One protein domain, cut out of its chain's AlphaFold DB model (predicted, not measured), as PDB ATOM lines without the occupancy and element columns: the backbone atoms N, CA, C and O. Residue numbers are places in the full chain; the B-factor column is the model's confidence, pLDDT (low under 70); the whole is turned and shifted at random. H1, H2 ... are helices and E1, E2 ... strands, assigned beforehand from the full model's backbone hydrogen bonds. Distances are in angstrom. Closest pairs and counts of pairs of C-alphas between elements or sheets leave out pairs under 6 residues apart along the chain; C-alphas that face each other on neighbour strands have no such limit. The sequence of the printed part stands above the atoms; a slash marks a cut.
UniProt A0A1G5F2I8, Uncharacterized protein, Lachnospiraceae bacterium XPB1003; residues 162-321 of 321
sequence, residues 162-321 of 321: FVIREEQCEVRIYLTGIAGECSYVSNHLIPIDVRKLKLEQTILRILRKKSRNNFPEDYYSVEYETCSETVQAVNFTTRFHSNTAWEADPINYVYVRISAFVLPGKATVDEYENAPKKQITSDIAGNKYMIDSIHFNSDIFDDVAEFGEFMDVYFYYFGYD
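Overview. This is residues 162 to 321 of the 321 residues of an uncharacterized protein of Lachnospiraceae bacterium XPB1003 (UniProt A0A1G5F2I8). A long, strongly twisted sheet, built on the two long strands E1 and E5 side by side, curls round helix H1, and a second helix, H3, packs beside H1 on the sheet. E1 and E5 run along the longest axis; the hairpin of E3 and E4 widens the sheet beyond E5, while E7, with the short E6 and E8, widens it beyond E1. The printed part has 160 residues with eight named strands and three named helices, in the order E1 E2 H1 E3 E4 E5 H2 E6 E7 E8 H3, and its class is mixed, helices and strands. The sheet is branched and mixed, with E1 and E5 parallel and the other neighbour pairs antiparallel. The whole is compact, with a radius of gyration of the C-alphas of 17.6 A, yet elongated, spanning 61 by 35 by 24 A.

Along the chain. E1, residues 163 to 178, is 45.5 A long and begins at C-alpha 163 (-57.383, -42.621, -24.292). E5, residues 251 to 267, is 45.4 A long and bends by 78 degrees at residue 264. E4 is residues 232 to 241, 30.4 A, and E3 residues 220 to 227, 23.2 A. E7, residues 288 to 296, 22.6 A, bends by 58 degrees at residue 292. E2 is residues 190 to 192, E6 residues 280 to 282 and E8 residues 299 to 301. H1, residues 198 to 214, is 25.2 A long; H2 is residues 269 to 273; H3, residues 304 to 320, is 24.8 A long and ends at C-alpha 320 (-67.057, -37.859, -34.779).

Arrangement. E5 has E1 on one side, with N 169 and O 255 at 2.7 A, and on the other side E4, with N 256 and O 236 at 2.8 A, and E2, with N 262 and O 190 at 2.8 A. E3, E4 and E5 form a meander, each strand the antiparallel neighbour of the one before; N 222 and O 237 are 2.8 A apart. E7 lies on the other side of E1 from E5, with N 290 and O 176 at 2.8 A. E6, E7 and E8 form another meander, with N 281 and O 289 at 2.9 A and N 294 and O 301 at 2.8 A. H1 and H3 are on the sheet and touch, at a shallow tilt of 29 degrees, the same way; their closest C-alphas, those of Lys 210 and Asp 312, are 5.7 A apart. H2 is at the sheet's level, with a height over the sheet of 2.2 A. Every O i to N i+4 pair is within hydrogen-bond range in H2, and 12 of 13 in each of H1 and H3.

Size, cuts and confidence. The two C-alphas farthest apart, those of Gly 180 and Glu 247, are 61.3 A apart. The printed part has no cut, and the link from E1 to E2, 11 residues, is long. The mean pLDDT of the printed part is 85.8; residues 162 to 164, 218, 229, 246 to 249, 277 to 278 and 319 to 321 are under 70.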
ATOM      1  N   PHE A 162     -58.985 -42.025 -19.878       58.16
ATOM      2  CA  PHE A 162     -59.309 -42.906 -21.006       58.16
ATOM      3  C   PHE A 162     -58.811 -42.297 -22.326       58.16
ATOM      4  O   PHE A 162     -59.407 -41.368 -22.868       58.16
ATOM      5  N   VAL A 163     -57.712 -42.832 -22.873       57.16
ATOM      6  CA  VAL A 163     -57.383 -42.621 -24.292       57.16
ATOM      7  C   VAL A 163     -58.278 -43.551 -25.094       57.16
ATOM      8  O   VAL A 163     -58.147 -44.772 -24.980       57.16
ATOM      9  N   ILE A 164     -59.182 -42.988 -25.891       65.44
ATOM     10  CA  ILE A 164     -60.038 -43.796 -26.767       65.44
ATOM     11  C   ILE A 164     -59.300 -44.153 -28.050       65.44
ATOM     12  O   ILE A 164     -59.354 -45.307 -28.477       65.44
ATOM     13  N   ARG A 165     -58.575 -43.197 -28.644       76.19
ATOM     14  CA  ARG A 165     -57.949 -43.399 -29.950       76.19
ATOM     15  C   ARG A 165     -56.590 -42.718 -30.091       76.19
ATOM     16  O   ARG A 165     -56.432 -41.514 -29.894       76.19
ATOM     17  N   GLU A 166     -55.620 -43.523 -30.505       81.50
ATOM     18  CA  GLU A 166     -54.297 -43.111 -30.973       81.50
ATOM     19  C   GLU A 166     -54.219 -43.414 -32.466       81.50
ATOM     20  O   GLU A 166     -54.395 -44.568 -32.858       81.50
ATOM     21  N   GLU A 167     -53.912 -42.409 -33.287       86.56
ATOM     22  CA  GLU A 167     -53.625 -42.635 -34.702       86.56
ATOM     23  C   GLU A 167     -52.241 -42.120 -35.085       86.56
ATOM     24  O   GLU A 167     -51.880 -40.969 -34.825       86.56
ATOM     25  N   GLN A 168     -51.467 -43.004 -35.712       88.69
ATOM     26  CA  GLN A 168     -50.147 -42.711 -36.242       88.69
ATOM     27  C   GLN A 168     -50.230 -42.668 -37.766       88.69
ATOM     28  O   GLN A 168     -50.528 -43.670 -38.414       88.69
ATOM     29  N   CYS A 169     -49.961 -41.499 -38.327       91.88
ATOM     30  CA  CYS A 169     -50.031 -41.224 -39.749       91.88
ATOM     31  C   CYS A 169     -48.640 -40.913 -40.296       91.88
ATOM     32  O   CYS A 169     -47.839 -40.222 -39.658       91.88
ATOM     33  N   GLU A 170     -48.372 -41.360 -41.516       93.38
ATOM     34  CA  GLU A 170     -47.113 -41.095 -42.199       93.38
ATOM     35  C   GLU A 170     -47.344 -40.337 -43.502       93.38
ATOM     36  O   GLU A 170     -48.003 -40.828 -44.417       93.38
ATOM     37  N   VAL A 171     -46.758 -39.144 -43.586       96.12
ATOM     38  CA  VAL A 171     -46.672 -38.347 -44.802       96.12
ATOM     39  C   VAL A 171     -45.308 -38.567 -45.449       96.12
ATOM     40  O   VAL A 171     -44.272 -38.219 -44.874       96.12
ATOM     41  N   ARG A 172     -45.295 -39.123 -46.662       95.81
ATOM     42  CA  ARG A 172     -44.074 -39.286 -47.468       95.81
ATOM     43  C   ARG A 172     -44.193 -38.454 -48.731       95.81
ATOM     44  O   ARG A 172     -45.105 -38.656 -49.524       95.81
ATOM     45  N   ILE A 173     -43.276 -37.518 -48.907       95.62
ATOM     46  CA  ILE A 173     -43.246 -36.622 -50.059       95.62
ATOM     47  C   ILE A 173     -42.198 -37.148 -51.030       95.62
ATOM     48  O   ILE A 173     -41.020 -37.219 -50.676       95.62
ATOM     49  N   TYR A 174     -42.605 -37.472 -52.251       94.88
ATOM     50  CA  TYR A 174     -41.690 -37.862 -53.313       94.88
ATOM     51  C   TYR A 174     -41.457 -36.694 -54.259       94.88
ATOM     52  O   TYR A 174     -42.381 -35.998 -54.680       94.88
ATOM     53  N   LEU A 175     -40.186 -36.453 -54.546       94.19
ATOM     54  CA  LEU A 175     -39.722 -35.296 -55.285       94.19
ATOM     55  C   LEU A 175     -38.850 -35.731 -56.451       94.19
ATOM     56  O   LEU A 175     -37.979 -36.580 -56.293       94.19
ATOM     57  N   THR A 176     -38.988 -35.056 -57.580       92.69
ATOM     58  CA  THR A 176     -38.115 -35.246 -58.739       92.69
ATOM     59  C   THR A 176     -37.295 -33.977 -58.956       92.69
ATOM     60  O   THR A 176     -37.837 -32.876 -59.055       92.69
ATOM     61  N   GLY A 177     -35.965 -34.098 -58.994       92.00
ATOM     62  CA  GLY A 177     -35.087 -32.949 -59.235       92.00
ATOM     63  C   GLY A 177     -35.268 -32.380 -60.646       92.00
ATOM     64  O   GLY A 177     -35.411 -33.139 -61.601       92.00
ATOM     65  N   ILE A 178     -35.221 -31.054 -60.794       90.94
ATOM     66  CA  ILE A 178     -35.325 -30.398 -62.109       90.94
ATOM     67  C   ILE A 178     -33.925 -30.223 -62.715       90.94
ATOM     68  O   ILE A 178     -32.999 -29.729 -62.063       90.94
ATOM     69  N   ALA A 179     -33.735 -30.639 -63.967       88.38
ATOM     70  CA  ALA A 179     -32.467 -30.508 -64.682       88.38
ATOM     71  C   ALA A 179     -32.040 -29.035 -64.799       88.38
ATOM     72  O   ALA A 179     -32.835 -28.168 -65.144       88.38
ATOM     73  N   GLY A 180     -30.774 -28.742 -64.488       84.00
ATOM     74  CA  GLY A 180     -30.234 -27.374 -64.477       84.00
ATOM     75  C   GLY A 180     -30.598 -26.538 -63.243       84.00
ATOM     76  O   GLY A 180     -29.871 -25.602 -62.931       84.00
ATOM     77  N   GLU A 181     -31.648 -26.902 -62.501       86.38
ATOM     78  CA  GLU A 181     -32.085 -26.185 -61.290       86.38
ATOM     79  C   GLU A 181     -31.884 -26.972 -59.987       86.38
ATOM     80  O   GLU A 181     -31.994 -26.417 -58.897       86.38
ATOM     81  N   CYS A 182     -31.583 -28.265 -60.079       84.50
ATOM     82  CA  CYS A 182     -31.197 -29.107 -58.958       84.50
ATOM     83  C   CYS A 182     -29.793 -29.655 -59.195       84.50
ATOM     84  O   CYS A 182     -29.497 -30.204 -60.260       84.50
ATOM     85  N   SER A 183     -28.917 -29.524 -58.202       79.69
ATOM     86  CA  SER A 183     -27.542 -30.032 -58.264       79.69
ATOM     87  C   SER A 183     -27.452 -31.547 -58.030       79.69
ATOM     88  O   SER A 183     -26.603 -32.206 -58.630       79.69
ATOM     89  N   TYR A 184     -28.371 -32.132 -57.258       72.38
ATOM     90  CA  TYR A 184     -28.358 -33.554 -56.903       72.38
ATOM     91  C   TYR A 184     -28.701 -34.461 -58.088       72.38
ATOM     92  O   TYR A 184     -29.771 -34.335 -58.672       72.38
ATOM     93  N   VAL A 185     -27.810 -35.392 -58.439       73.94
ATOM     94  CA  VAL A 185     -28.089 -36.505 -59.364       73.94
ATOM     95  C   VAL A 185     -27.809 -37.801 -58.617       73.94
ATOM     96  O   VAL A 185     -26.716 -37.972 -58.083       73.94
ATOM     97  N   SER A 186     -28.777 -38.710 -58.598       79.06
ATOM     98  CA  SER A 186     -28.623 -40.029 -57.991       79.06
ATOM     99  C   SER A 186     -29.402 -41.075 -58.768       79.06
ATOM    100  O   SER A 186     -30.472 -40.793 -59.307       79.06
ATOM    101  N   ASN A 187     -28.861 -42.291 -58.782       83.19
ATOM    102  CA  ASN A 187     -29.535 -43.481 -59.303       83.19
ATOM    103  C   ASN A 187     -30.341 -44.214 -58.214       83.19
ATOM    104  O   ASN A 187     -30.930 -45.259 -58.472       83.19
ATOM    105  N   HIS A 188     -30.354 -43.677 -56.994       88.06
ATOM    106  CA  HIS A 188     -31.049 -44.222 -55.835       88.06
ATOM    107  C   HIS A 188     -31.973 -43.173 -55.225       88.06
ATOM    108  O   HIS A 188     -31.709 -41.974 -55.341       88.06
ATOM    109  N   LEU A 189     -33.024 -43.644 -54.551       90.75
ATOM    110  CA  LEU A 189     -33.880 -42.814 -53.712       90.75
ATOM    111  C   LEU A 189     -33.027 -42.169 -52.612       90.75
ATOM    112  O   LEU A 189     -32.329 -42.880 -51.887       90.75
ATOM    113  N   ILE A 190     -33.079 -40.845 -52.488       90.38
ATOM    114  CA  ILE A 190     -32.325 -40.107 -51.469       90.38
ATOM    115  C   ILE A 190     -33.297 -39.522 -50.443       90.38
ATOM    116  O   ILE A 190     -34.134 -38.707 -50.830       90.38
ATOM    117  N   PRO A 191     -33.188 -39.862 -49.145       90.38
ATOM    118  CA  PRO A 191     -33.882 -39.115 -48.106       90.38
ATOM    119  C   PRO A 191     -33.297 -37.704 -48.036       90.38
ATOM    120  O   PRO A 191     -32.079 -37.520 -48.048       90.38
ATOM    121  N   ILE A 192     -34.164 -36.700 -47.969       90.44
ATOM    122  CA  ILE A 192     -33.732 -35.319 -47.778       90.44
ATOM    123  C   ILE A 192     -34.348 -34.734 -46.521       90.44
ATOM    124  O   ILE A 192     -35.445 -35.094 -46.101       90.44
ATOM    125  N   ASP A 193     -33.628 -33.779 -45.946       88.75
ATOM    126  CA  ASP A 193     -34.082 -33.059 -44.771       88.75
ATOM    127  C   ASP A 193     -35.306 -32.198 -45.110       88.75
ATOM    128  O   ASP A 193     -35.189 -31.124 -45.710       88.75
ATOM    129  N   VAL A 194     -36.487 -32.681 -44.719       90.19
ATOM    130  CA  VAL A 194     -37.779 -32.055 -45.026       90.19
ATOM    131  C   VAL A 194     -37.882 -30.634 -44.464       90.19
ATOM    132  O   VAL A 194     -38.528 -29.787 -45.076       90.19
ATOM    133  N   ARG A 195     -37.146 -30.315 -43.386       85.62
ATOM    134  CA  ARG A 195     -37.080 -28.972 -42.774       85.62
ATOM    135  C   ARG A 195     -36.493 -27.923 -43.710       85.62
ATOM    136  O   ARG A 195     -36.692 -26.725 -43.526       85.62
ATOM    137  N   LYS A 196     -35.722 -28.361 -44.708       88.56
ATOM    138  CA  LYS A 196     -35.111 -27.475 -45.701       88.56
ATOM    139  C   LYS A 196     -36.070 -27.122 -46.828       88.56
ATOM    140  O   LYS A 196     -35.742 -26.234 -47.609       88.56
ATOM    141  N   LEU A 197     -37.213 -27.795 -46.942       91.44
ATOM    142  CA  LEU A 197     -38.172 -27.589 -48.019       91.44
ATOM    143  C   LEU A 197     -39.217 -26.546 -47.638       91.44
ATOM    144  O   LEU A 197     -39.844 -26.632 -46.589       91.44
ATOM    145  N   LYS A 198     -39.539 -25.628 -48.555       90.75
ATOM    146  CA  LYS A 198     -40.682 -24.705 -48.364       90.75
ATOM    147  C   LYS A 198     -42.031 -25.424 -48.227       90.75
ATOM    148  O   LYS A 198     -42.968 -24.895 -47.629       90.75
ATOM    149  N   LEU A 199     -42.132 -26.612 -48.820       91.50
ATOM    150  CA  LEU A 199     -43.324 -27.453 -48.792       91.50
ATOM    151  C   LEU A 199     -43.703 -27.902 -47.375       91.50
ATOM    152  O   LEU A 199     -44.889 -27.964 -47.061       91.50
ATOM    153  N   GLU A 200     -42.719 -28.148 -46.512       92.31
ATOM    154  CA  GLU A 200     -42.943 -28.588 -45.132       92.31
ATOM    155  C   GLU A 200     -43.809 -27.585 -44.356       92.31
ATOM    156  O   GLU A 200     -44.871 -27.950 -43.851       92.31
ATOM    157  N   GLN A 201     -43.464 -26.297 -44.402       90.38
ATOM    158  CA  GLN A 201     -44.263 -25.226 -43.797       90.38
ATOM    159  C   GLN A 201     -45.687 -25.142 -44.360       90.38
ATOM    160  O   GLN A 201     -46.602 -24.664 -43.686       90.38
ATOM    161  N   THR A 202     -45.891 -25.571 -45.606       92.38
ATOM    162  CA  THR A 202     -47.217 -25.578 -46.231       92.38
ATOM    163  C   THR A 202     -48.062 -26.726 -45.689       92.38
ATOM    164  O   THR A 202     -49.190 -26.488 -45.259       92.38
ATOM    165  N   ILE A 203     -47.500 -27.935 -45.623       94.62
ATOM    166  CA  ILE A 203     -48.163 -29.116 -45.052       94.62
ATOM    167  C   ILE A 203     -48.489 -28.885 -43.574       94.62
ATOM    168  O   ILE A 203     -49.635 -29.063 -43.169       94.62
ATOM    169  N   LEU A 204     -47.537 -28.388 -42.778       94.19
ATOM    170  CA  LEU A 204     -47.779 -28.063 -41.369       94.19
ATOM    171  C   LEU A 204     -48.900 -27.038 -41.186       94.19
ATOM    172  O   LEU A 204     -49.734 -27.174 -40.293       94.19
ATOM    173  N   ARG A 205     -48.958 -26.011 -42.042       94.44
ATOM    174  CA  ARG A 205     -50.031 -25.012 -41.994       94.44
ATOM    175  C   ARG A 205     -51.393 -25.629 -42.293       94.44
ATOM    176  O   ARG A 205     -52.366 -25.233 -41.653       94.44
ATOM    177  N   ILE A 206     -51.465 -26.566 -43.238       95.00
ATOM    178  CA  ILE A 206     -52.687 -27.327 -43.522       95.00
ATOM    179  C   ILE A 206     -53.086 -28.117 -42.280       95.00
ATOM    180  O   ILE A 206     -54.189 -27.904 -41.786       95.00
ATOM    181  N   LEU A 207     -52.181 -28.932 -41.730       94.44
ATOM    182  CA  LEU A 207     -52.448 -29.758 -40.551       94.44
ATOM    183  C   LEU A 207     -52.961 -28.918 -39.379       94.44
ATOM    184  O   LEU A 207     -54.074 -29.156 -38.925       94.44
ATOM    185  N   ARG A 208     -52.231 -27.863 -38.979       92.25
ATOM    186  CA  ARG A 208     -52.644 -26.928 -37.913       92.25
ATOM    187  C   ARG A 208     -54.009 -26.301 -38.169       92.25
ATOM    188  O   ARG A 208     -54.807 -26.142 -37.251       92.25
ATOM    189  N   LYS A 209     -54.256 -25.844 -39.402       93.00
ATOM    190  CA  LYS A 209     -55.509 -25.163 -39.747       93.00
ATOM    191  C   LYS A 209     -56.676 -26.140 -39.669       93.00
ATOM    192  O   LYS A 209     -57.709 -25.800 -39.103       93.00
ATOM    193  N   LYS A 210     -56.523 -27.331 -40.251       91.69
ATOM    194  CA  LYS A 210     -57.581 -28.338 -40.323       91.69
ATOM    195  C   LYS A 210     -57.869 -28.959 -38.959       91.69
ATOM    196  O   LYS A 210     -59.038 -29.045 -38.596       91.69
ATOM    197  N   SER A 211     -56.843 -29.277 -38.171       89.38
ATOM    198  CA  SER A 211     -57.021 -29.757 -36.798       89.38
ATOM    199  C   SER A 211     -57.712 -28.706 -35.927       89.38
ATOM    200  O   SER A 211     -58.716 -29.004 -35.297       89.38
ATOM    201  N   ARG A 212     -57.252 -27.448 -35.944       89.06
ATOM    202  CA  ARG A 212     -57.848 -26.374 -35.134       89.06
ATOM    203  C   ARG A 212     -59.290 -26.058 -35.518       89.06
ATOM    204  O   ARG A 212     -60.089 -25.733 -34.648       89.06
ATOM    205  N   ASN A 213     -59.615 -26.113 -36.808       87.81
ATOM    206  CA  ASN A 213     -60.972 -25.850 -37.282       87.81
ATOM    207  C   ASN A 213     -61.966 -26.931 -36.841       87.81
ATOM    208  O   ASN A 213     -63.112 -26.599 -36.559       87.81
ATOM    209  N   ASN A 214     -61.535 -28.195 -36.796       82.94
ATOM    210  CA  ASN A 214     -62.386 -29.312 -36.380       82.94
ATOM    211  C   ASN A 214     -62.383 -29.516 -34.853       82.94
ATOM    212  O   ASN A 214     -63.373 -29.996 -34.312       82.94
ATOM    213  N   PHE A 215     -61.326 -29.086 -34.154       80.00
ATOM    214  CA  PHE A 215     -61.159 -29.236 -32.701       80.00
ATOM    215  C   PHE A 215     -60.827 -27.900 -32.015       80.00
ATOM    216  O   PHE A 215     -59.696 -27.696 -31.562       80.00
ATOM    217  N   PRO A 216     -61.764 -26.937 -31.982       72.62
ATOM    218  CA  PRO A 216     -61.476 -25.601 -31.466       72.62
ATOM    219  C   PRO A 216     -61.370 -25.545 -29.935       72.62
ATOM    220  O   PRO A 216     -60.633 -24.706 -29.415       72.62
ATOM    221  N   GLU A 217     -62.096 -26.407 -29.220       75.12
ATOM    222  CA  GLU A 217     -62.099 -26.458 -27.754       75.12
ATOM    223  C   GLU A 217     -60.802 -27.094 -27.241       75.12
ATOM    224  O   GLU A 217     -60.405 -28.167 -27.691       75.12
ATOM    225  N   ASP A 218     -60.103 -26.388 -26.346       69.50
ATOM    226  CA  ASP A 218     -58.825 -26.805 -25.751       69.50
ATOM    227  C   ASP A 218     -57.743 -27.258 -26.748       69.50
ATOM    228  O   ASP A 218     -56.844 -28.035 -26.405       69.50
ATOM    229  N   TYR A 219     -57.795 -26.704 -27.971       77.00
ATOM    230  CA  TYR A 219     -56.879 -27.018 -29.063       77.00
ATOM    231  C   TYR A 219     -55.425 -27.071 -28.592       77.00
ATOM    232  O   TYR A 219     -54.873 -26.107 -28.048       77.00
ATOM    233  N   TYR A 220     -54.781 -28.200 -28.858       82.06
ATOM    234  CA  TYR A 220     -53.378 -28.406 -28.558       82.06
ATOM    235  C   TYR A 220     -52.697 -29.062 -29.743       82.06
ATOM    236  O   TYR A 220     -53.118 -30.124 -30.204       82.06
ATOM    237  N   SER A 221     -51.593 -28.461 -30.179       88.19
ATOM    238  CA  SER A 221     -50.699 -29.091 -31.136       88.19
ATOM    239  C   SER A 221     -49.246 -28.786 -30.834       88.19
ATOM    240  O   SER A 221     -48.895 -27.649 -30.509       88.19
ATOM    241  N   VAL A 222     -48.393 -29.771 -31.047       89.38
ATOM    242  CA  VAL A 222     -46.947 -29.654 -30.921       89.38
ATOM    243  C   VAL A 222     -46.286 -30.067 -32.223       89.38
ATOM    244  O   VAL A 222     -46.753 -30.969 -32.920       89.38
ATOM    245  N   GLU A 223     -45.190 -29.391 -32.540       92.56
ATOM    246  CA  GLU A 223     -44.295 -29.788 -33.613       92.56
ATOM    247  C   GLU A 223     -42.892 -29.959 -33.088       92.56
ATOM    248  O   GLU A 223     -42.423 -29.191 -32.247       92.56
ATOM    249  N   TYR A 224     -42.240 -30.977 -33.611       90.81
ATOM    250  CA  TYR A 224     -40.889 -31.354 -33.261       90.81
ATOM    251  C   TYR A 224     -40.303 -32.147 -34.419       90.81
ATOM    252  O   TYR A 224     -41.001 -32.577 -35.332       90.81
ATOM    253  N   GLU A 225     -39.005 -32.340 -34.390       90.25
ATOM    254  CA  GLU A 225     -38.247 -32.948 -35.467       90.25
ATOM    255  C   GLU A 225     -37.637 -34.242 -34.927       90.25
ATOM    256  O   GLU A 225     -37.178 -34.277 -33.786       90.25
ATOM    257  N   THR A 226     -37.650 -35.310 -35.721       87.31
ATOM    258  CA  THR A 226     -36.862 -36.519 -35.455       87.31
ATOM    259  C   THR A 226     -35.692 -36.542 -36.427       87.31
ATOM    260  O   THR A 226     -35.873 -36.418 -37.639       87.31
ATOM    261  N   CYS A 227     -34.475 -36.662 -35.908       82.81
ATOM    262  CA  CYS A 227     -33.258 -36.695 -36.708       82.81
ATOM    263  C   CYS A 227     -32.465 -37.957 -36.376       82.81
ATOM    264  O   CYS A 227     -31.901 -38.066 -35.292       82.81
ATOM    265  N   SER A 228     -32.415 -38.890 -37.325       76.94
ATOM    266  CA  SER A 228     -31.501 -40.032 -37.299       76.94
ATOM    267  C   SER A 228     -30.441 -39.893 -38.395       76.94
ATOM    268  O   SER A 228     -30.467 -38.951 -39.198       76.94
ATOM    269  N   GLU A 229     -29.520 -40.854 -38.469       68.81
ATOM    270  CA  GLU A 229     -28.552 -40.950 -39.567       68.81
ATOM    271  C   GLU A 229     -29.218 -41.123 -40.940       68.81
ATOM    272  O   GLU A 229     -28.669 -40.714 -41.963       68.81
ATOM    273  N   THR A 230     -30.405 -41.738 -40.969       72.00
ATOM    274  CA  THR A 230     -31.047 -42.189 -42.210       72.00
ATOM    275  C   THR A 230     -32.150 -41.258 -42.686       72.00
ATOM    276  O   THR A 230     -32.295 -41.059 -43.891       72.00
ATOM    277  N   VAL A 231     -32.940 -40.682 -41.776       77.25
ATOM    278  CA  VAL A 231     -34.083 -39.832 -42.127       77.25
ATOM    279  C   VAL A 231     -34.203 -38.682 -41.134       77.25
ATOM    280  O   VAL A 231     -34.173 -38.885 -39.921       77.25
ATOM    281  N   GLN A 232     -34.397 -37.474 -41.663       86.44
ATOM    282  CA  GLN A 232     -34.881 -36.336 -40.889       86.44
ATOM    283  C   GLN A 232     -36.354 -36.107 -41.210       86.44
ATOM    284  O   GLN A 232     -36.723 -35.901 -42.370       86.44
ATOM    285  N   ALA A 233     -37.188 -36.151 -40.179       89.88
ATOM    286  CA  ALA A 233     -38.621 -35.963 -40.287       89.88
ATOM    287  C   ALA A 233     -39.090 -34.803 -39.409       89.88
ATOM    288  O   ALA A 233     -38.489 -34.462 -38.389       89.88
ATOM    289  N   VAL A 234     -40.190 -34.197 -39.832       93.38
ATOM    290  CA  VAL A 234     -40.933 -33.213 -39.052       93.38
ATOM    291  C   VAL A 234     -42.215 -33.870 -38.594       93.38
ATOM    292  O   VAL A 234     -42.924 -34.489 -39.380       93.38
ATOM    293  N   ASN A 235     -42.519 -33.725 -37.318       92.88
ATOM    294  CA  ASN A 235     -43.653 -34.350 -36.676       92.88
ATOM    295  C   ASN A 235     -44.642 -33.279 -36.242       92.88
ATOM    296  O   ASN A 235     -44.262 -32.242 -35.700       92.88
ATOM    297  N   PHE A 236     -45.919 -33.555 -36.457       93.50
ATOM    298  CA  PHE A 236     -47.036 -32.768 -35.963       93.50
ATOM    299  C   PHE A 236     -47.897 -33.675 -35.097       93.50
ATOM    300  O   PHE A 236     -48.306 -34.748 -35.529       93.50
ATOM    301  N   THR A 237     -48.176 -33.278 -33.863       91.19
ATOM    302  CA  THR A 237     -49.111 -34.004 -32.998       91.19
ATOM    303  C   THR A 237     -50.191 -33.059 -32.529       91.19
ATOM    304  O   THR A 237     -49.886 -31.967 -32.063       91.19
ATOM    305  N   THR A 238     -51.447 -33.481 -32.630       88.75
ATOM    306  CA  THR A 238     -52.602 -32.746 -32.110       88.75
ATOM    307  C   THR A 238     -53.433 -33.669 -31.236       88.75
ATOM    308  O   THR A 238     -53.536 -34.859 -31.530       88.75
ATOM    309  N   ARG A 239     -54.035 -33.125 -30.178       84.31
ATOM    310  CA  ARG A 239     -55.010 -33.846 -29.349       84.31
ATOM    311  C   ARG A 239     -56.307 -33.066 -29.237       84.31
ATOM    312  O   ARG A 239     -56.293 -31.844 -29.382       84.31
ATOM    313  N   PHE A 240     -57.385 -33.776 -28.951       80.25
ATOM    314  CA  PHE A 240     -58.693 -33.204 -28.665       80.25
ATOM    315  C   PHE A 240     -59.493 -34.144 -27.765       80.25
ATOM    316  O   PHE A 240     -59.162 -35.321 -27.611       80.25
ATOM    317  N   HIS A 241     -60.534 -33.588 -27.165       77.88
ATOM    318  CA  HIS A 241     -61.482 -34.302 -26.330       77.88
ATOM    319  C   HIS A 241     -62.635 -34.804 -27.200       77.88
ATOM    320  O   HIS A 241     -63.202 -34.025 -27.966       77.88
ATOM    321  N   SER A 242     -62.950 -36.099 -27.134       72.12
ATOM    322  CA  SER A 242     -63.987 -36.690 -27.990       72.12
ATOM    323  C   SER A 242     -65.392 -36.263 -27.563       72.12
ATOM    324  O   SER A 242     -66.259 -36.039 -28.405       72.12
ATOM    325  N   ASN A 243     -65.617 -36.100 -26.255       72.75
ATOM    326  CA  ASN A 243     -66.860 -35.560 -25.719       72.75
ATOM    327  C   ASN A 243     -66.663 -34.970 -24.315       72.75
ATOM    328  O   ASN A 243     -66.751 -35.683 -23.316       72.75
ATOM    329  N   THR A 244     -66.501 -33.647 -24.244       71.19
ATOM    330  CA  THR A 244     -66.333 -32.896 -22.986       71.19
ATOM    331  C   THR A 244     -67.563 -32.936 -22.073       71.19
ATOM    332  O   THR A 244     -67.477 -32.583 -20.898       71.19
ATOM    333  N   ALA A 245     -68.722 -33.380 -22.578       73.50
ATOM    334  CA  ALA A 245     -69.926 -33.575 -21.772       73.50
ATOM    335  C   ALA A 245     -69.966 -34.940 -21.063       73.50
ATOM    336  O   ALA A 245     -70.845 -35.165 -20.227       73.50
ATOM    337  N   TRP A 246     -69.069 -35.873 -21.400       69.88
ATOM    338  CA  TRP A 246     -68.961 -37.156 -20.711       69.88
ATOM    339  C   TRP A 246     -68.103 -37.021 -19.459       69.88
ATOM    340  O   TRP A 246     -67.056 -36.393 -19.483       69.88
ATOM    341  N   GLU A 247     -68.500 -37.692 -18.379       68.25
ATOM    342  CA  GLU A 247     -67.719 -37.729 -17.131       68.25
ATOM    343  C   GLU A 247     -66.309 -38.315 -17.333       68.25
ATOM    344  O   GLU A 247     -65.369 -37.924 -16.647       68.25
ATOM    345  N   ALA A 248     -66.164 -39.236 -18.292       67.50
ATOM    346  CA  ALA A 248     -64.884 -39.840 -18.656       67.50
ATOM    347  C   ALA A 248     -64.024 -38.969 -19.590       67.50
ATOM    348  O   ALA A 248     -62.847 -39.278 -19.732       67.50
ATOM    349  N   ASP A 249     -64.616 -37.961 -20.244       69.81
ATOM    350  CA  ASP A 249     -63.984 -36.987 -21.152       69.81
ATOM    351  C   ASP A 249     -62.725 -37.493 -21.904       69.81
ATOM    352  O   ASP A 249     -61.589 -37.115 -21.595       69.81
ATOM    353  N   PRO A 250     -62.899 -38.404 -22.875       71.81
ATOM    354  CA  PRO A 250     -61.791 -39.166 -23.422       71.81
ATOM    355  C   PRO A 250     -60.915 -38.349 -24.369       71.81
ATOM    356  O   PRO A 250     -61.404 -37.551 -25.171       71.81
ATOM    357  N   ILE A 251     -59.609 -38.617 -24.341       77.38
ATOM    358  CA  ILE A 251     -58.636 -37.925 -25.193       77.38
ATOM    359  C   ILE A 251     -58.332 -38.769 -26.431       77.38
ATOM    360  O   ILE A 251     -57.945 -39.937 -26.331       77.38
ATOM    361  N   ASN A 252     -58.429 -38.137 -27.597       80.50
ATOM    362  CA  ASN A 252     -57.962 -38.659 -28.874       80.50
ATOM    363  C   ASN A 252     -56.748 -37.856 -29.347       80.50
ATOM    364  O   ASN A 252     -56.660 -36.644 -29.116       80.50
ATOM    365  N   TYR A 253     -55.811 -38.501 -30.040       85.69
ATOM    366  CA  TYR A 253     -54.697 -37.781 -30.653       85.69
ATOM    367  C   TYR A 253     -54.266 -38.354 -31.996       85.69
ATOM    368  O   TYR A 253     -54.328 -39.557 -32.249       85.69
ATOM    369  N   VAL A 254     -53.787 -37.444 -32.843       88.81
ATOM    370  CA  VAL A 254     -53.246 -37.740 -34.167       88.81
ATOM    371  C   VAL A 254     -51.786 -37.329 -34.185       88.81
ATOM    372  O   VAL A 254     -51.454 -36.164 -33.950       88.81
ATOM    373  N   TYR A 255     -50.923 -38.292 -34.480       89.94
ATOM    374  CA  TYR A 255     -49.503 -38.102 -34.733       89.94
ATOM    375  C   TYR A 255     -49.248 -38.205 -36.236       89.94
ATOM    376  O   TYR A 255     -49.558 -39.221 -36.842       89.94
ATOM    377  N   VAL A 256     -48.671 -37.169 -36.840       93.50
ATOM    378  CA  VAL A 256     -48.320 -37.127 -38.262       93.50
ATOM    379  C   VAL A 256     -46.812 -36.967 -38.400       93.50
ATOM    380  O   VAL A 256     -46.265 -35.932 -38.019       93.50
ATOM    381  N   ARG A 257     -46.150 -37.965 -38.985       93.38
ATOM    382  CA  ARG A 257     -44.722 -37.933 -39.322       93.38
ATOM    383  C   ARG A 257     -44.531 -37.555 -40.783       93.38
ATOM    384  O   ARG A 257     -45.004 -38.271 -41.655       93.38
ATOM    385  N   ILE A 258     -43.805 -36.480 -41.064       95.69
ATOM    386  CA  ILE A 258     -43.580 -35.949 -42.413       95.69
ATOM    387  C   ILE A 258     -42.125 -36.182 -42.809       95.69
ATOM    388  O   ILE A 258     -41.210 -35.728 -42.128       95.69
ATOM    389  N   SER A 259     -41.905 -36.855 -43.933       94.88
ATOM    390  CA  SER A 259     -40.578 -37.113 -44.504       94.88
ATOM    391  C   SER A 259     -40.576 -36.858 -46.010       94.88
ATOM    392  O   SER A 259     -41.630 -36.884 -46.650       94.88
ATOM    393  N   ALA A 260     -39.404 -36.581 -46.581       94.69
ATOM    394  CA  ALA A 260     -39.259 -36.287 -48.001       94.69
ATOM    395  C   ALA A 260     -38.121 -37.088 -48.638       94.69
ATOM    396  O   ALA A 260     -37.062 -37.282 -48.038       94.69
ATOM    397  N   PHE A 261     -38.339 -37.517 -49.876       94.25
ATOM    398  CA  PHE A 261     -37.418 -38.342 -50.638       94.25
ATOM    399  C   PHE A 261     -37.303 -37.829 -52.070       94.25
ATOM    400  O   PHE A 261     -38.304 -37.523 -52.713       94.25
ATOM    401  N   VAL A 262     -36.080 -37.763 -52.586       94.19
ATOM    402  CA  VAL A 262     -35.804 -37.451 -53.989       94.19
ATOM    403  C   VAL A 262     -35.701 -38.754 -54.771       94.19
ATOM    404  O   VAL A 262     -34.876 -39.613 -54.449       94.19
ATOM    405  N   LEU A 263     -36.548 -38.899 -55.785       94.12
ATOM    406  CA  LEU A 263     -36.584 -40.029 -56.701       94.12
ATOM    407  C   LEU A 263     -35.319 -40.076 -57.582       94.12
ATOM    408  O   LEU A 263     -34.711 -39.035 -57.849       94.12
ATOM    409  N   PRO A 264     -34.912 -41.270 -58.056       92.12
ATOM    410  CA  PRO A 264     -33.817 -41.401 -59.012       92.12
ATOM    411  C   PRO A 264     -34.060 -40.611 -60.305       92.12
ATOM    412  O   PRO A 264     -35.153 -40.643 -60.867       92.12
ATOM    413  N   GLY A 265     -33.007 -39.983 -60.830       89.38
ATOM    414  CA  GLY A 265     -33.068 -39.219 -62.079       89.38
ATOM    415  C   GLY A 265     -33.468 -37.748 -61.911       89.38
ATOM    416  O   GLY A 265     -33.391 -37.177 -60.823       89.38
ATOM    417  N   LYS A 266     -33.807 -37.101 -63.033       90.12
ATOM    418  CA  LYS A 266     -34.255 -35.703 -63.098       90.12
ATOM    419  C   LYS A 266     -35.299 -35.533 -64.188       90.12
ATOM    420  O   LYS A 266     -35.160 -36.135 -65.248       90.12
ATOM    421  N   ALA A 267     -36.256 -34.647 -63.945       87.44
ATOM    422  CA  ALA A 267     -37.133 -34.136 -64.984       87.44
ATOM    423  C   ALA A 267     -36.393 -33.059 -65.784       87.44
ATOM    424  O   ALA A 267     -35.725 -32.184 -65.219       87.44
ATOM    425  N   THR A 268     -36.502 -33.116 -67.102       87.38
ATOM    426  CA  THR A 268     -36.107 -32.016 -67.982       87.38
ATOM    427  C   THR A 268     -37.002 -30.798 -67.744       87.38
ATOM    428  O   THR A 268     -38.107 -30.906 -67.207       87.38
ATOM    429  N   VAL A 269     -36.525 -29.618 -68.146       83.88
ATOM    430  CA  VAL A 269     -37.332 -28.390 -68.073       83.88
ATOM    431  C   VAL A 269     -38.617 -28.553 -68.890       83.88
ATOM    432  O   VAL A 269     -39.684 -28.217 -68.391       83.88
ATOM    433  N   ASP A 270     -38.535 -29.166 -70.073       83.94
ATOM    434  CA  ASP A 270     -39.688 -29.405 -70.946       83.94
ATOM    435  C   ASP A 270     -40.722 -30.353 -70.314       83.94
ATOM    436  O   ASP A 270     -41.923 -30.095 -70.399       83.94
ATOM    437  N   GLU A 271     -40.291 -31.435 -69.658       83.25
ATOM    438  CA  GLU A 271     -41.200 -32.350 -68.945       83.25
ATOM    439  C   GLU A 271     -41.927 -31.637 -67.805       83.25
ATOM    440  O   GLU A 271     -43.138 -31.785 -67.649       83.25
ATOM    441  N   TYR A 272     -41.206 -30.808 -67.049       80.19
ATOM    442  CA  TYR A 272     -41.793 -29.981 -66.000       80.19
ATOM    443  C   TYR A 272     -42.777 -28.939 -66.570       80.19
ATOM    444  O   TYR A 272     -43.893 -28.779 -66.066       80.19
ATOM    445  N   GLU A 273     -42.400 -28.222 -67.629       79.38
ATOM    446  CA  GLU A 273     -43.228 -27.165 -68.212       79.38
ATOM    447  C   GLU A 273     -44.524 -27.696 -68.829       79.38
ATOM    448  O   GLU A 273     -45.518 -26.963 -68.882       79.38
ATOM    449  N   ASN A 274     -44.541 -28.965 -69.238       81.38
ATOM    450  CA  ASN A 274     -45.700 -29.630 -69.824       81.38
ATOM    451  C   ASN A 274     -46.443 -30.556 -68.846       81.38
ATOM    452  O   ASN A 274     -47.427 -31.185 -69.240       81.38
ATOM    453  N   ALA A 275     -46.025 -30.628 -67.579       77.38
ATOM    454  CA  ALA A 275     -46.701 -31.442 -66.578       77.38
ATOM    455  C   ALA A 275     -48.139 -30.931 -66.323       77.38
ATOM    456  O   ALA A 275     -48.346 -29.721 -66.163       77.38
ATOM    457  N   PRO A 276     -49.145 -31.829 -66.252       71.00
ATOM    458  CA  PRO A 276     -50.551 -31.454 -66.089       71.00
ATOM    459  C   PRO A 276     -50.851 -30.770 -64.744       71.00
ATOM    460  O   PRO A 276     -51.761 -29.946 -64.671       71.00
ATOM    461  N   LYS A 277     -50.061 -31.051 -63.700       68.75
ATOM    462  CA  LYS A 277     -50.113 -30.386 -62.392       68.75
ATOM    463  C   LYS A 277     -48.725 -29.844 -62.053       68.75
ATOM    464  O   LYS A 277     -47.782 -30.596 -61.835       68.75
ATOM    465  N   LYS A 278     -48.582 -28.516 -62.052       69.69
ATOM    466  CA  LYS A 278     -47.305 -27.830 -61.798       69.69
ATOM    467  C   LYS A 278     -47.174 -27.496 -60.324       69.69
ATOM    468  O   LYS A 278     -47.631 -26.439 -59.887       69.69
ATOM    469  N   GLN A 279     -46.508 -28.356 -59.566       83.31
ATOM    470  CA  GLN A 279     -46.101 -28.008 -58.215       83.31
ATOM    471  C   GLN A 279     -44.603 -28.201 -58.031       83.31
ATOM    472  O   GLN A 279     -44.061 -29.296 -58.150       83.31
ATOM    473  N   ILE A 280     -43.938 -27.086 -57.743       87.19
ATOM    474  CA  ILE A 280     -42.522 -27.044 -57.411       87.19
ATOM    475  C   ILE A 280     -42.386 -26.702 -55.939       87.19
ATOM    476  O   ILE A 280     -43.027 -25.780 -55.430       87.19
ATOM    477  N   THR A 281     -41.451 -27.376 -55.288       90.88
ATOM    478  CA  THR A 281     -40.857 -26.911 -54.043       90.88
ATOM    479  C   THR A 281     -39.393 -26.540 -54.259       90.88
ATOM    480  O   THR A 281     -38.758 -26.919 -55.244       90.88
ATOM    481  N   SER A 282     -38.846 -25.760 -53.336       91.62
ATOM    482  CA  SER A 282     -37.419 -25.439 -53.315       91.62
ATOM    483  C   SER A 282     -36.860 -25.708 -51.933       91.62
ATOM    484  O   SER A 282     -37.577 -25.545 -50.938       91.62
ATOM    485  N   ASP A 283     -35.594 -26.110 -51.892       91.75
ATOM    486  CA  ASP A 283     -34.849 -26.148 -50.642       91.75
ATOM    487  C   ASP A 283     -34.219 -24.780 -50.310       91.75
ATOM    488  O   ASP A 283     -34.211 -23.851 -51.125       91.75
ATOM    489  N   ILE A 284     -33.680 -24.645 -49.096       86.94
ATOM    490  CA  ILE A 284     -32.971 -23.433 -48.647       86.94
ATOM    491  C   ILE A 284     -31.718 -23.099 -49.471       86.94
ATOM    492  O   ILE A 284     -31.264 -21.959 -49.437       86.94
ATOM    493  N   ALA A 285     -31.149 -24.070 -50.195       87.62
ATOM    494  CA  ALA A 285     -30.002 -23.865 -51.077       87.62
ATOM    495  C   ALA A 285     -30.427 -23.394 -52.481       87.62
ATOM    496  O   ALA A 285     -29.575 -23.093 -53.313       87.62
ATOM    497  N   GLY A 286     -31.735 -23.302 -52.738       88.69
ATOM    498  CA  GLY A 286     -32.303 -22.873 -54.008       88.69
ATOM    499  C   GLY A 286     -32.480 -23.996 -55.028       88.69
ATOM    500  O   GLY A 286     -32.922 -23.699 -56.138       88.69
ATOM    501  N   ASN A 287     -32.194 -25.260 -54.683       91.75
ATOM    502  CA  ASN A 287     -32.482 -26.368 -55.593       91.75
ATOM    503  C   ASN A 287     -33.996 -26.496 -55.762       91.75
ATOM    504  O   ASN A 287     -34.737 -26.455 -54.772       91.75
ATOM    505  N   LYS A 288     -34.450 -26.675 -57.004       92.00
ATOM    506  CA  LYS A 288     -35.872 -26.855 -57.311       92.00
ATOM    507  C   LYS A 288     -36.217 -28.310 -57.595       92.00
ATOM    508  O   LYS A 288     -35.494 -29.022 -58.294       92.00
ATOM    509  N   TYR A 289     -37.359 -28.718 -57.062       92.31
ATOM    510  CA  TYR A 289     -37.888 -30.065 -57.187       92.31
ATOM    511  C   TYR A 289     -39.344 -29.994 -57.623       92.31
ATOM    512  O   TYR A 289     -40.116 -29.208 -57.071       92.31
ATOM    513  N   MET A 290     -39.721 -30.832 -58.576       91.75
ATOM    514  CA  MET A 290     -41.115 -31.129 -58.866       91.75
ATOM    515  C   MET A 290     -41.653 -32.056 -57.772       91.75
ATOM    516  O   MET A 290     -40.956 -32.986 -57.363       91.75
ATOM    517  N   ILE A 291     -42.859 -31.789 -57.280       92.50
ATOM    518  CA  ILE A 291     -43.572 -32.716 -56.397       92.50
ATOM    519  C   ILE A 291     -44.137 -33.820 -57.287       92.50
ATOM    520  O   ILE A 291     -44.927 -33.529 -58.177       92.50
ATOM    521  N   ASP A 292     -43.667 -35.048 -57.085       91.62
ATOM    522  CA  ASP A 292     -44.131 -36.220 -57.832       91.62
ATOM    523  C   ASP A 292     -45.421 -36.752 -57.207       91.62
ATOM    524  O   ASP A 292     -46.431 -36.921 -57.883       91.62
ATOM    525  N   SER A 293     -45.403 -36.927 -55.883       93.19
ATOM    526  CA  SER A 293     -46.572 -37.324 -55.108       93.19
ATOM    527  C   SER A 293     -46.404 -37.020 -53.619       93.19
ATOM    528  O   SER A 293     -45.296 -36.923 -53.078       93.19
ATOM    529  N   ILE A 294     -47.533 -36.880 -52.930       95.56
ATOM    530  CA  ILE A 294     -47.628 -36.804 -51.474       95.56
ATOM    531  C   ILE A 294     -48.426 -38.019 -51.024       95.56
ATOM    532  O   ILE A 294     -49.593 -38.163 -51.363       95.56
ATOM    533  N   HIS A 295     -47.802 -38.899 -50.256       96.38
ATOM    534  CA  HIS A 295     -48.470 -40.060 -49.688       96.38
ATOM    535  C   HIS A 295     -48.913 -39.739 -48.265       96.38
ATOM    536  O   HIS A 295     -48.118 -39.184 -47.510       96.38
ATOM    537  N   PHE A 296     -50.124 -40.137 -47.885       94.62
ATOM    538  CA  PHE A 296     -50.591 -40.190 -46.498       94.62
ATOM    539  C   PHE A 296     -51.014 -41.626 -46.193       94.62
ATOM    540  O   PHE A 296     -52.018 -42.099 -46.713       94.62
ATOM    541  N   ASN A 297     -50.244 -42.342 -45.372       91.50
ATOM    542  CA  ASN A 297     -50.412 -43.783 -45.166       91.50
ATOM    543  C   ASN A 297     -50.433 -44.552 -46.506       91.50
ATOM    544  O   ASN A 297     -49.380 -44.744 -47.121       91.50
ATOM    545  N   SER A 298     -51.614 -45.003 -46.941       89.56
ATOM    546  CA  SER A 298     -51.852 -45.696 -48.213       89.56
ATOM    547  C   SER A 298     -52.395 -44.799 -49.327       89.56
ATOM    548  O   SER A 298     -52.370 -45.216 -50.482       89.56
ATOM    549  N   ASP A 299     -52.885 -43.605 -49.000       94.38
ATOM    550  CA  ASP A 299     -53.451 -42.663 -49.963       94.38
ATOM    551  C   ASP A 299     -52.341 -41.878 -50.666       94.38
ATOM    552  O   ASP A 299     -51.311 -41.557 -50.065       94.38
ATOM    553  N   ILE A 300     -52.542 -41.583 -51.951       94.94
ATOM    554  CA  ILE A 300     -51.575 -40.898 -52.814       94.94
ATOM    555  C   ILE A 300     -52.266 -39.685 -53.427       94.94
ATOM    556  O   ILE A 300     -53.330 -39.820 -54.030       94.94
ATOM    557  N   PHE A 301     -51.644 -38.521 -53.282       93.56
ATOM    558  CA  PHE A 301     -52.111 -37.249 -53.824       93.56
ATOM    559  C   PHE A 301     -51.075 -36.700 -54.794       93.56
ATOM    560  O   PHE A 301     -49.875 -36.733 -54.506       93.56
ATOM    561  N   ASP A 302     -51.536 -36.151 -55.913       87.12
ATOM    562  CA  ASP A 302     -50.635 -35.574 -56.913       87.12
ATOM    563  C   ASP A 302     -50.126 -34.192 -56.478       87.12
ATOM    564  O   ASP A 302     -49.089 -33.718 -56.943       87.12
ATOM    565  N   ASP A 303     -50.873 -33.504 -55.608       86.88
ATOM    566  CA  ASP A 303     -50.547 -32.151 -55.181       86.88
ATOM    567  C   ASP A 303     -51.019 -31.814 -53.755       86.88
ATOM    568  O   ASP A 303     -51.781 -32.528 -53.097       86.88
ATOM    569  N   VAL A 304     -50.526 -30.679 -53.251       90.88
ATOM    570  CA  VAL A 304     -50.845 -30.164 -51.910       90.88
ATOM    571  C   VAL A 304     -52.318 -29.775 -51.744       90.88
ATOM    572  O   VAL A 304     -52.810 -29.766 -50.615       90.88
ATOM    573  N   ALA A 305     -53.013 -29.399 -52.822       90.69
ATOM    574  CA  ALA A 305     -54.412 -28.998 -52.737       90.69
ATOM    575  C   ALA A 305     -55.296 -30.224 -52.482       90.69
ATOM    576  O   ALA A 305     -56.057 -30.207 -51.517       90.69
ATOM    577  N   GLU A 306     -55.105 -31.303 -53.245       92.50
ATOM    578  CA  GLU A 306     -55.786 -32.588 -53.034       92.50
ATOM    579  C   GLU A 306     -55.494 -33.159 -51.643       92.50
ATOM    580  O   GLU A 306     -56.416 -33.526 -50.912       92.50
ATOM    581  N   PHE A 307     -54.224 -33.136 -51.216       94.38
ATOM    582  CA  PHE A 307     -53.854 -33.499 -49.845       94.38
ATOM    583  C   PHE A 307     -54.605 -32.646 -48.804       94.38
ATOM    584  O   PHE A 307     -55.094 -33.154 -47.796       94.38
ATOM    585  N   GLY A 308     -54.721 -31.336 -49.039       93.44
ATOM    586  CA  GLY A 308     -55.405 -30.410 -48.137       93.44
ATOM    587  C   GLY A 308     -56.919 -30.613 -48.047       93.44
ATOM    588  O   GLY A 308     -57.486 -30.408 -46.969       93.44
ATOM    589  N   GLU A 309     -57.565 -31.011 -49.142       93.38
ATOM    590  CA  GLU A 309     -58.979 -31.405 -49.170       93.38
ATOM    591  C   GLU A 309     -59.197 -32.697 -48.383       93.38
ATOM    592  O   GLU A 309     -60.070 -32.755 -47.516       93.38
ATOM    593  N   PHE A 310     -58.339 -33.697 -48.597       94.56
ATOM    594  CA  PHE A 310     -58.394 -34.952 -47.856       94.56
ATOM    595  C   PHE A 310     -58.191 -34.752 -46.345       94.56
ATOM    596  O   PHE A 310     -58.943 -35.309 -45.549       94.56
ATOM    597  N   MET A 311     -57.246 -33.901 -45.927       94.25
ATOM    598  CA  MET A 311     -57.025 -33.583 -44.505       94.25
ATOM    599  C   MET A 311     -58.244 -32.952 -43.823       94.25
ATOM    600  O   MET A 311     -58.427 -33.135 -42.620       94.25
ATOM    601  N   ASP A 312     -59.079 -32.218 -44.560       87.81
ATOM    602  CA  ASP A 312     -60.331 -31.675 -44.020       87.81
ATOM    603  C   ASP A 312     -61.286 -32.795 -43.619       87.81
ATOM    604  O   ASP A 312     -61.783 -32.836 -42.497       87.81
ATOM    605  N   VAL A 313     -61.478 -33.731 -44.546       88.62
ATOM    606  CA  VAL A 313     -62.356 -34.888 -44.388       88.62
ATOM    607  C   VAL A 313     -61.816 -35.822 -43.308       88.62
ATOM    608  O   VAL A 313     -62.572 -36.277 -42.455       88.62
ATOM    609  N   TYR A 314     -60.504 -36.056 -43.297       91.19
ATOM    610  CA  TYR A 314     -59.836 -36.901 -42.315       91.19
ATOM    611  C   TYR A 314     -60.060 -36.405 -40.881       91.19
ATOM    612  O   TYR A 314     -60.539 -37.162 -40.038       91.19
ATOM    613  N   PHE A 315     -59.762 -35.130 -40.599       88.00
ATOM    614  CA  PHE A 315     -59.953 -34.581 -39.253       88.00
ATOM    615  C   PHE A 315     -61.427 -34.452 -38.874       88.00
ATOM    616  O   PHE A 315     -61.746 -34.628 -37.703       88.00
ATOM    617  N   TYR A 316     -62.315 -34.196 -39.840       84.19
ATOM    618  CA  TYR A 316     -63.753 -34.258 -39.605       84.19
ATOM    619  C   TYR A 316     -64.140 -35.655 -39.105       84.19
ATOM    620  O   TYR A 316     -64.588 -35.777 -37.973       84.19
ATOM    621  N   TYR A 317     -63.880 -36.721 -39.872       82.94
ATOM    622  CA  TYR A 317     -64.240 -38.092 -39.481       82.94
ATOM    623  C   TYR A 317     -63.624 -38.525 -38.156       82.94
ATOM    624  O   TYR A 317     -64.322 -39.081 -37.315       82.94
ATOM    625  N   PHE A 318     -62.340 -38.236 -37.952       79.00
ATOM    626  CA  PHE A 318     -61.648 -38.594 -36.717       79.00
ATOM    627  C   PHE A 318     -62.263 -37.920 -35.477       79.00
ATOM    628  O   PHE A 318     -62.116 -38.424 -34.370       79.00
ATOM    629  N   GLY A 319     -62.957 -36.793 -35.660       66.12
ATOM    630  CA  GLY A 319     -63.646 -36.062 -34.604       66.12
ATOM    631  C   GLY A 319     -65.036 -36.553 -34.213       66.12
ATOM    632  O   GLY A 319     -65.517 -36.144 -33.161       66.12
ATOM    633  N   TYR A 320     -65.693 -37.370 -35.042       65.25
ATOM    634  CA  TYR A 320     -67.057 -37.859 -34.779       65.25
ATOM    635  C   TYR A 320     -67.116 -39.260 -34.153       65.25
ATOM    636  O   TYR A 320     -68.214 -39.687 -33.790       65.25
ATOM    637  N   ASP A 321     -65.980 -39.952 -34.040       51.25
ATOM    638  CA  ASP A 321     -65.854 -41.261 -33.374       51.25
ATOM    639  C   ASP A 321     -65.551 -41.119 -31.870       51.25
ATOM    640  O   ASP A 321     -66.162 -41.869 -31.074       51.25
TER     641      ASP A 321